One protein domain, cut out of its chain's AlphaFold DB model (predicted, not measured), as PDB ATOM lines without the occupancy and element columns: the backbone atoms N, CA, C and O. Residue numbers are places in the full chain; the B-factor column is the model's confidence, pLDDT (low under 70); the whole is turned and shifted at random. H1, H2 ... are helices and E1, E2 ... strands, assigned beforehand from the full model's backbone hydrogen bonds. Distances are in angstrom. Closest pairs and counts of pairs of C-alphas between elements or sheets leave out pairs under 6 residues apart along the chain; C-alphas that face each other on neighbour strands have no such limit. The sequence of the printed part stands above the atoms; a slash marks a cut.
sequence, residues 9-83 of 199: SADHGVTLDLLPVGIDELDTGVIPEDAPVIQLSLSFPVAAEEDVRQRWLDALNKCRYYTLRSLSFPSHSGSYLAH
ATOM      1  N   SER A   9     157.295 126.078 129.108       48.69
ATOM      2  CA  SER A   9     156.870 127.448 128.827       48.69
ATOM      3  C   SER A   9     155.342 127.486 128.785       48.69
ATOM      4  O   SER A   9     154.697 126.484 128.487       48.69
ATOM      5  N   ALA A  10     154.744 128.647 129.060       55.12
ATOM      6  CA  ALA A  10     153.296 128.851 128.952       55.12
ATOM      7  C   ALA A  10     152.749 128.595 127.528       55.12
ATOM      8  O   ALA A  10     151.543 128.440 127.350       55.12
ATOM      9  N   ASP A  11     153.640 128.512 126.538       57.28
ATOM     10  CA  ASP A  11     153.370 127.975 125.212       57.28
ATOM     11  C   ASP A  11     153.612 126.466 125.202       57.28
ATOM     12  O   ASP A  11     154.698 126.023 125.564       57.28
ATOM     13  N   HIS A  12     152.614 125.700 124.751       70.12
ATOM     14  CA  HIS A  12     152.586 124.237 124.613       70.12
ATOM     15  C   HIS A  12     153.808 123.650 123.883       70.12
ATOM     16  O   HIS A  12     153.722 123.219 122.733       70.12
ATOM     17  N   GLY A  13     154.963 123.614 124.533       79.44
ATOM     18  CA  GLY A  13     156.221 123.307 123.884       79.44
ATOM     19  C   GLY A  13     157.293 122.853 124.856       79.44
ATOM     20  O   GLY A  13     157.220 123.062 126.065       79.44
ATOM     21  N   VAL A  14     158.289 122.181 124.298       87.12
ATOM     22  CA  VAL A  14     159.425 121.608 125.010       87.12
ATOM     23  C   VAL A  14     160.693 122.139 124.385       87.12
ATOM     24  O   VAL A  14     160.860 122.103 123.170       87.12
ATOM     25  N   THR A  15     161.607 122.590 125.231       89.56
ATOM     26  CA  THR A  15     162.939 122.994 124.802       89.56
ATOM     27  C   THR A  15     163.928 121.876 125.108       89.56
ATOM     28  O   THR A  15     163.949 121.343 126.218       89.56
ATOM     29  N   LEU A  16     164.713 121.499 124.105       89.06
ATOM     30  CA  LEU A  16     165.729 120.461 124.168       89.06
ATOM     31  C   LEU A  16     167.104 121.093 123.989       89.06
ATOM     32  O   LEU A  16     167.335 121.805 123.016       89.06
ATOM     33  N   ASP A  17     168.020 120.773 124.892       89.19
ATOM     34  CA  ASP A  17     169.430 121.110 124.744       89.19
ATOM     35  C   ASP A  17     170.141 119.911 124.097       89.19
ATOM     36  O   ASP A  17     170.146 118.802 124.639       89.19
ATOM     37  N   LEU A  18     170.692 120.119 122.905       87.25
ATOM     38  CA  LEU A  18     171.340 119.110 122.076       87.25
ATOM     39  C   LEU A  18     172.846 119.358 122.046       87.25
ATOM     40  O   LEU A  18     173.299 120.466 121.766       87.25
ATOM     41  N   LEU A  19     173.619 118.306 122.293       87.38
ATOM     42  CA  LEU A  19     175.068 118.315 122.137       87.38
ATOM     43  C   LEU A  19     175.396 117.661 120.785       87.38
ATOM     44  O   LEU A  19     175.187 116.453 120.650       87.38
ATOM     45  N   PRO A  20     175.829 118.422 119.766       87.25
ATOM     46  CA  PRO A  20     176.291 117.848 118.516       87.25
ATOM     47  C   PRO A  20     177.591 117.097 118.799       87.25
ATOM     48  O   PRO A  20     178.550 117.680 119.294       87.25
ATOM     49  N   VAL A  21     177.597 115.802 118.506       83.12
ATOM     50  CA  VAL A  21     178.776 114.948 118.660       83.12
ATOM     51  C   VAL A  21     179.097 114.369 117.291       83.12
ATOM     52  O   VAL A  21     178.225 113.789 116.635       83.12
ATOM     53  N   GLY A  22     180.329 114.573 116.838       84.69
ATOM     54  CA  GLY A  22     180.845 113.968 115.620       84.69
ATOM     55  C   GLY A  22     180.906 112.447 115.735       84.69
ATOM     56  O   GLY A  22     180.963 111.882 116.822       84.69
ATOM     57  N   ILE A  23     180.925 111.767 114.594       82.50
ATOM     58  CA  ILE A  23     181.070 110.308 114.541       82.50
ATOM     59  C   ILE A  23     182.376 109.892 115.247       82.50
ATOM     60  O   ILE A  23     182.352 109.105 116.188       82.50
ATOM     61  N   ASP A  24     183.497 110.523 114.901       82.44
ATOM     62  CA  ASP A  24     184.800 110.229 115.513       82.44
ATOM     63  C   ASP A  24     184.838 110.539 117.027       82.44
ATOM     64  O   ASP A  24     185.454 109.823 117.821       82.44
ATOM     65  N   GLU A  25     184.138 111.590 117.458       80.50
ATOM     66  CA  GLU A  25     184.010 111.973 118.873       80.50
ATOM     67  C   GLU A  25     183.179 110.950 119.654       80.50
ATOM     68  O   GLU A  25     183.482 110.625 120.802       80.50
ATOM     69  N   LEU A  26     182.153 110.388 119.015       74.69
ATOM     70  CA  LEU A  26     181.306 109.361 119.603       74.69
ATOM     71  C   LEU A  26     182.034 108.009 119.715       74.69
ATOM     72  O   LEU A  26     181.763 107.251 120.647       74.69
ATOM     73  N   ASP A  27     182.973 107.722 118.811       71.75
ATOM     74  CA  ASP A  27     183.838 106.538 118.882       71.75
ATOM     75  C   ASP A  27     184.924 106.660 119.952       71.75
ATOM     76  O   ASP A  27     185.214 105.697 120.668       71.75
ATOM     77  N   THR A  28     185.525 107.844 120.079       74.19
ATOM     78  CA  THR A  28     186.573 108.107 121.076       74.19
ATOM     79  C   THR A  28     186.008 108.372 122.471       74.19
ATOM     80  O   THR A  28     186.706 108.171 123.465       74.19
ATOM     81  N   GLY A  29     184.749 108.809 122.563       71.00
ATOM     82  CA  GLY A  29     184.120 109.247 123.808       71.00
ATOM     83  C   GLY A  29     184.716 110.543 124.367       71.00
ATOM     84  O   GLY A  29     184.451 110.880 125.520       71.00
ATOM     85  N   VAL A  30     185.532 111.255 123.582       77.94
ATOM     86  CA  VAL A  30     186.157 112.522 123.966       77.94
ATOM     87  C   VAL A  30     185.398 113.646 123.277       77.94
ATOM     88  O   VAL A  30     185.499 113.820 122.066       77.94
ATOM     89  N   ILE A  31     184.632 114.403 124.059       79.00
ATOM     90  CA  ILE A  31     183.904 115.580 123.578       79.00
ATOM     91  C   ILE A  31     184.752 116.823 123.892       79.00
ATOM     92  O   ILE A  31     185.217 116.943 125.031       79.00
ATOM     93  N   PRO A  32     184.970 117.739 122.931       83.62
ATOM     94  CA  PRO A  32     185.684 118.990 123.178       83.62
ATOM     95  C   PRO A  32     185.030 119.811 124.298       83.62
ATOM     96  O   PRO A  32     183.804 119.886 124.389       83.62
ATOM     97  N   GLU A  33     185.832 120.464 125.143       83.12
ATOM     98  CA  GLU A  33     185.305 121.320 126.222       83.12
ATOM     99  C   GLU A  33     184.529 122.537 125.686       83.12
ATOM    100  O   GLU A  33     183.676 123.089 126.379       83.12
ATOM    101  N   ASP A  34     184.809 122.941 124.448       87.06
ATOM    102  CA  ASP A  34     184.178 124.042 123.725       87.06
ATOM    103  C   ASP A  34     183.040 123.594 122.790       87.06
ATOM    104  O   ASP A  34     182.543 124.400 121.997       87.06
ATOM    105  N   ALA A  35     182.585 122.337 122.888       86.06
ATOM    106  CA  ALA A  35     181.482 121.832 122.078       86.06
ATOM    107  C   ALA A  35     180.196 122.667 122.302       86.06
ATOM    108  O   ALA A  35     179.723 122.801 123.438       86.06
ATOM    109  N   PRO A  36     179.600 123.242 121.240       89.38
ATOM    110  CA  PRO A  36     178.460 124.138 121.381       89.38
ATOM    111  C   PRO A  36     177.190 123.361 121.727       89.38
ATOM    112  O   PRO A  36     176.862 122.378 121.073       89.38
ATOM    113  N   VAL A  37     176.413 123.841 122.697       89.88
ATOM    114  CA  VAL A  37     175.074 123.301 122.979       89.88
ATOM    115  C   VAL A  37     174.049 124.011 122.096       89.88
ATOM    116  O   VAL A  37     173.939 125.238 122.121       89.88
ATOM    117  N   ILE A  38     173.297 123.243 121.311       93.12
ATOM    118  CA  ILE A  38     172.250 123.739 120.418       93.12
ATOM    119  C   ILE A  38     170.905 123.595 121.117       93.12
ATOM    120  O   ILE A  38     170.535 122.505 121.539       93.12
ATOM    121  N   GLN A  39     170.140 124.676 121.185       92.75
ATOM    122  CA  GLN A  39     168.799 124.641 121.748       92.75
ATOM    123  C   GLN A  39     167.751 124.453 120.645       92.75
ATOM    124  O   GLN A  39     167.742 125.184 119.655       92.75
ATOM    125  N   LEU A  40     166.862 123.477 120.820       90.44
ATOM    126  CA  LEU A  40     165.778 123.168 119.896       90.44
ATOM    127  C   LEU A  40     164.437 123.268 120.622       90.44
ATOM    128  O   LEU A  40     164.176 122.535 121.572       90.44
ATOM    129  N   SER A  41     163.572 124.166 120.161       90.81
ATOM    130  CA  SER A  41     162.220 124.328 120.699       90.81
ATOM    131  C   SER A  41     161.215 123.570 119.836       90.81
ATOM    132  O   SER A  41     161.061 123.840 118.647       90.81
ATOM    133  N   LEU A  42     160.528 122.610 120.447       87.94
ATOM    134  CA  LEU A  42     159.436 121.847 119.860       87.94
ATOM    135  C   LEU A  42     158.113 122.424 120.350       87.94
ATOM    136  O   LEU A  42     157.913 122.557 121.552       87.94
ATOM    137  N   SER A  43     157.191 122.720 119.441       88.69
ATOM    138  CA  SER A  43     155.823 123.122 119.782       88.69
ATOM    139  C   SER A  43     154.848 121.994 119.467       88.69
ATOM    140  O   SER A  43     154.886 121.428 118.370       88.69
ATOM    141  N   PHE A  44     153.938 121.702 120.389       83.00
ATOM    142  CA  PHE A  44     152.831 120.788 120.148       83.00
ATOM    143  C   PHE A  44     151.673 121.534 119.474       83.00
ATOM    144  O   PHE A  44     151.365 122.667 119.854       83.00
ATOM    145  N   PRO A  45     150.995 120.925 118.485       82.94
ATOM    146  CA  PRO A  45     149.772 121.495 117.938       82.94
ATOM    147  C   PRO A  45     148.737 121.679 119.053       82.94
ATOM    148  O   PRO A  45     148.501 120.754 119.823       82.94
ATOM    149  N   VAL A  46     148.061 122.831 119.099       73.62
ATOM    150  CA  VAL A  46     147.011 123.129 120.101       73.62
ATOM    151  C   VAL A  46     145.866 122.102 120.065       73.62
ATOM    152  O   VAL A  46     145.185 121.891 121.060       73.62
ATOM    153  N   ALA A  47     145.670 121.435 118.923       76.06
ATOM    154  CA  ALA A  47     144.656 120.398 118.734       76.06
ATOM    155  C   ALA A  47     145.129 118.977 119.106       76.06
ATOM    156  O   ALA A  47     144.391 118.019 118.889       76.06
ATOM    157  N   ALA A  48     146.366 118.811 119.588       73.62
ATOM    158  CA  ALA A  48     146.863 117.508 120.007       73.62
ATOM    159  C   ALA A  48     146.139 117.057 121.280       73.62
ATOM    160  O   ALA A  48     146.030 117.809 122.245       73.62
ATOM    161  N   GLU A  49     145.666 115.811 121.283       83.38
ATOM    162  CA  GLU A  49     145.108 115.194 122.482       83.38
ATOM    163  C   GLU A  49     146.161 115.159 123.600       83.38
ATOM    164  O   GLU A  49     147.331 114.839 123.362       83.38
ATOM    165  N   GLU A  50     145.734 115.462 124.827       84.56
ATOM    166  CA  GLU A  50     146.602 115.506 126.012       84.56
ATOM    167  C   GLU A  50     147.375 114.187 126.202       84.56
ATOM    168  O   GLU A  50     148.566 114.196 126.513       84.56
ATOM    169  N   ASP A  51     146.749 113.049 125.892       86.81
ATOM    170  CA  ASP A  51     147.376 111.725 125.953       86.81
ATOM    171  C   ASP A  51     148.560 111.582 124.987       86.81
ATOM    172  O   ASP A  51     149.579 110.966 125.315       86.81
ATOM    173  N   VAL A  52     148.452 112.146 123.779       86.31
ATOM    174  CA  VAL A  52     149.535 112.122 122.785       86.31
ATOM    175  C   VAL A  52     150.686 112.997 123.265       86.31
ATOM    176  O   VAL A  52     151.845 112.582 123.178       86.31
ATOM    177  N   ARG A  53     150.375 114.173 123.824       84.38
ATOM    178  CA  ARG A  53     151.371 115.071 124.417       84.38
ATOM    179  C   ARG A  53     152.131 114.381 125.546       84.38
ATOM    180  O   ARG A  53     153.360 114.378 125.534       84.38
ATOM    181  N   GLN A  54     151.418 113.734 126.467       86.44
ATOM    182  CA  GLN A  54     152.035 113.032 127.589       86.44
ATOM    183  C   GLN A  54     152.954 111.899 127.116       86.44
ATOM    184  O   GLN A  54     154.078 111.780 127.598       86.44
ATOM    185  N   ARG A  55     152.542 111.117 126.107       89.88
ATOM    186  CA  ARG A  55     153.396 110.062 125.527       89.88
ATOM    187  C   ARG A  55     154.696 110.613 124.939       89.88
ATOM    188  O   ARG A  55     155.744 109.988 125.101       89.88
ATOM    189  N   TRP A  56     154.643 111.766 124.272       88.06
ATOM    190  CA  TRP A  56     155.838 112.442 123.761       88.06
ATOM    191  C   TRP A  56     156.741 112.937 124.888       88.06
ATOM    192  O   TRP A  56     157.947 112.707 124.836       88.06
ATOM    193  N   LEU A  57     156.174 113.565 125.920       87.06
ATOM    194  CA  LEU A  57     156.931 114.012 127.092       87.06
ATOM    195  C   LEU A  57     157.611 112.841 127.805       87.06
ATOM    196  O   LEU A  57     158.789 112.926 128.150       87.06
ATOM    197  N   ASP A  58     156.909 111.725 127.972       88.50
ATOM    198  CA  ASP A  58     157.464 110.514 128.571       88.50
ATOM    199  C   ASP A  58     158.604 109.940 127.719       88.50
ATOM    200  O   ASP A  58     159.635 109.528 128.255       88.50
ATOM    201  N   ALA A  59     158.453 109.932 126.390       88.25
ATOM    202  CA  ALA A  59     159.503 109.497 125.473       88.25
ATOM    203  C   ALA A  59     160.734 110.414 125.537       88.25
ATOM    204  O   ALA A  59     161.852 109.921 125.678       88.25
ATOM    205  N   LEU A  60     160.544 111.737 125.520       88.44
ATOM    206  CA  LEU A  60     161.632 112.713 125.638       88.44
ATOM    207  C   LEU A  60     162.346 112.608 126.989       88.44
ATOM    208  O   LEU A  60     163.575 112.657 127.041       88.44
ATOM    209  N   ASN A  61     161.604 112.387 128.075       86.50
ATOM    210  CA  ASN A  61     162.188 112.117 129.385       86.50
ATOM    211  C   ASN A  61     163.030 110.839 129.370       86.50
ATOM    212  O   ASN A  61     164.162 110.852 129.852       86.50
ATOM    213  N   LYS A  62     162.529 109.750 128.776       85.31
ATOM    214  CA  LYS A  62     163.308 108.510 128.608       85.31
ATOM    215  C   LYS A  62     164.588 108.755 127.810       85.31
ATOM    216  O   LYS A  62     165.650 108.327 128.252       85.31
ATOM    217  N   CYS A  63     164.509 109.487 126.697       84.44
ATOM    218  CA  CYS A  63     165.680 109.869 125.905       84.44
ATOM    219  C   CYS A  63     166.682 110.672 126.737       84.44
ATOM    220  O   CYS A  63     167.859 110.331 126.757       84.44
ATOM    221  N   ARG A  64     166.223 111.670 127.502       85.88
ATOM    222  CA  ARG A  64     167.073 112.460 128.405       85.88
ATOM    223  C   ARG A  64     167.807 111.580 129.415       85.88
ATOM    224  O   ARG A  64     169.013 111.738 129.588       85.88
ATOM    225  N   TYR A  65     167.101 110.667 130.084       82.06
ATOM    226  CA  TYR A  65     167.727 109.750 131.040       82.06
ATOM    227  C   TYR A  65     168.767 108.857 130.368       82.06
ATOM    228  O   TYR A  65     169.852 108.666 130.913       82.06
ATOM    229  N   TYR A  66     168.452 108.356 129.176       78.75
ATOM    230  CA  TYR A  66     169.357 107.524 128.400       78.75
ATOM    231  C   TYR A  66     170.625 108.279 127.986       78.75
ATOM    232  O   TYR A  66     171.734 107.791 128.192       78.75
ATOM    233  N   THR A  67     170.480 109.507 127.483       80.50
ATOM    234  CA  THR A  67     171.603 110.372 127.112       80.50
ATOM    235  C   THR A  67     172.472 110.699 128.323       80.50
ATOM    236  O   THR A  67     173.681 110.501 128.267       80.50
ATOM    237  N   LEU A  68     171.882 111.133 129.443       80.69
ATOM    238  CA  LEU A  68     172.640 111.432 130.665       80.69
ATOM    239  C   LEU A  68     173.409 110.213 131.177       80.69
ATOM    240  O   LEU A  68     174.555 110.339 131.603       80.69
ATOM    241  N   ARG A  69     172.795 109.029 131.113       75.88
ATOM    242  CA  ARG A  69     173.440 107.769 131.481       75.88
ATOM    243  C   ARG A  69     174.606 107.440 130.549       75.88
ATOM    244  O   ARG A  69     175.687 107.142 131.047       75.88
ATOM    245  N   SER A  70     174.409 107.547 129.235       74.75
ATOM    246  CA  SER A  70     175.459 107.314 128.233       74.75
ATOM    247  C   SER A  70     176.656 108.253 128.439       74.75
ATOM    248  O   SER A  70     177.800 107.805 128.449       74.75
ATOM    249  N   LEU A  71     176.394 109.531 128.739       76.00
ATOM    250  CA  LEU A  71     177.433 110.525 129.038       76.00
ATOM    251  C   LEU A  71     178.125 110.304 130.392       76.00
ATOM    252  O   LEU A  71     179.312 110.580 130.525       76.00
ATOM    253  N   SER A  72     177.403 109.819 131.407       76.25
ATOM    254  CA  SER A  72     177.975 109.559 132.741       76.25
ATOM    255  C   SER A  72     178.844 108.302 132.769       76.25
ATOM    256  O   SER A  72     179.727 108.170 133.614       76.25
ATOM    257  N   PHE A  73     178.579 107.369 131.858       70.88
ATOM    258  CA  PHE A  73     179.267 106.092 131.780       70.88
ATOM    259  C   PHE A  73     179.722 105.781 130.346       70.88
ATOM    260  O   PHE A  73     179.227 104.821 129.740       70.88
ATOM    261  N   PRO A  74     180.680 106.552 129.804       63.44
ATOM    262  CA  PRO A  74     181.222 106.293 128.479       63.44
ATOM    263  C   PRO A  74     181.832 104.887 128.469       63.44
ATOM    264  O   PRO A  74     182.807 104.604 129.164       63.44
ATOM    265  N   SER A  75     181.206 103.962 127.743       58.16
ATOM    266  CA  SER A  75     181.675 102.579 127.652       58.16
ATOM    267  C   SER A  75     182.858 102.532 126.687       58.16
ATOM    268  O   SER A  75     182.738 102.930 125.535       58.16
ATOM    269  N   HIS A  76     184.028 102.097 127.148       55.16
ATOM    270  CA  HIS A  76     185.250 102.105 126.338       55.16
ATOM    271  C   HIS A  76     185.293 100.892 125.402       55.16
ATOM    272  O   HIS A  76     185.960  99.911 125.707       55.16
ATOM    273  N   SER A  77     184.559 100.960 124.289       52.56
ATOM    274  CA  SER A  77     184.773 100.158 123.072       52.56
ATOM    275  C   SER A  77     183.661 100.485 122.063       52.56
ATOM    276  O   SER A  77     182.576  99.909 122.147       52.56
ATOM    277  N   GLY A  78     183.898 101.455 121.170       55.66
ATOM    278  CA  GLY A  78     182.968 101.860 120.096       55.66
ATOM    279  C   GLY A  78     182.708 100.747 119.056       55.66
ATOM    280  O   GLY A  78     183.396  99.728 119.060       55.66
ATOM    281  N   SER A  79     181.738 100.854 118.140       54.34
ATOM    282  CA  SER A  79     181.258 102.093 117.517       54.34
ATOM    283  C   SER A  79     179.840 102.529 117.915       54.34
ATOM    284  O   SER A  79     178.869 101.815 117.661       54.34
ATOM    285  N   TYR A  80     179.743 103.739 118.467       55.56
ATOM    286  CA  TYR A  80     178.524 104.504 118.790       55.56
ATOM    287  C   TYR A  80     177.660 103.974 119.954       55.56
ATOM    288  O   TYR A  80     176.752 103.161 119.805       55.56
ATOM    289  N   LEU A  81     177.961 104.469 121.155       57.16
ATOM    290  CA  LEU A  81     177.666 103.864 122.457       57.16
ATOM    291  C   LEU A  81     176.189 103.776 122.885       57.16
ATOM    292  O   LEU A  81     175.522 104.766 123.193       57.16
ATOM    293  N   ALA A  82     175.765 102.526 123.070       49.91
ATOM    294  CA  ALA A  82     174.605 102.074 123.825       49.91
ATOM    295  C   ALA A  82     174.943 100.690 124.411       49.91
ATOM    296  O   ALA A  82     174.798  99.695 123.711       49.91
ATOM    297  N   HIS A  83     175.485 100.646 125.636       51.62
ATOM    298  CA  HIS A  83     175.723  99.434 126.444       51.62
ATOM    299  C   HIS A  83     176.034  98.158 125.641       51.62
ATOM    300  O   HIS A  83     175.205  97.257 125.528       51.62
TER     301      HIS A  83
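Overview. This is residues 9 to 83 of the 199 residues of an uncharacterized protein of Grifola frondosa (UniProt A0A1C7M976). A ribbon of two antiparallel strands, E1 and E2, runs lengthwise beside one long helix, H2, with a gap between the two. At one end of this loose, elongated frame the short helix H1 sits in the stretch that joins the strands, and the tail after H2 lies at that same end. The printed part has 75 residues, with two named strands and two named helices in the chain order E1, H1, E2, H2; the sheet has the order E1 - E2, and the class is mixed, helices and strands. The whole is loose, with a radius of gyration of the C-alphas of 15.4 A, and its C-alphas span 44 by 26 by 17 A.

Along the chain. E1 is residues 13 to 18, 15.8 A from first to last C-alpha; C-alpha 13 is at (156.221, 123.307, 123.884). A tight link of 4 residues leads to H1, residues 23 to 28, whose end C-alphas are 8.8 A apart. After a short link of 9 residues comes E2, residues 38 to 43, 16.5 A long, beginning at C-alpha 38 at (172.250, 123.739, 120.418). A short link of 6 residues leads to H2, residues 50 to 72, 32.6 A long, from C-alpha 50 at (146.602, 115.506, 126.012) to C-alpha 72 at (177.975, 109.559, 132.741).

Arrangement. E1 and E2 are antiparallel neighbours, with 160 degrees between their N-to-C directions. The C-alphas of Gly 13 and Ser 43 face each other at 4.1 A, and those of Leu 18 and Ile 38 at 5.0 A. Across the pair, N 14 and O 42 are 2.8 A apart, and N 38 and O 18 are 2.8 A apart, both within hydrogen-bond range. E1 and H2 are near each other, with 8 pairs of C-alphas within 10 A, made by residues 53 to 64 of H2. H1 and H2 are apart. In H1 and H2 every O i to N i+4 pair is within hydrogen-bond range.

Size, cuts and confidence. The two C-alphas farthest apart are those of Ala 47 and His 76, at 45.2 A, and the first and last printed C-alphas, of Ser 9 and His 83, are 33.9 A apart. The printed part has no cut, and no link between its named elements is long. The mean pLDDT of the printed part of this predicted model is 78.3; residues 9 to 11 and 74 to 83 are under 70. The mean is 91 in E2, 87 in E1, 84 in H2 and 78 in H1.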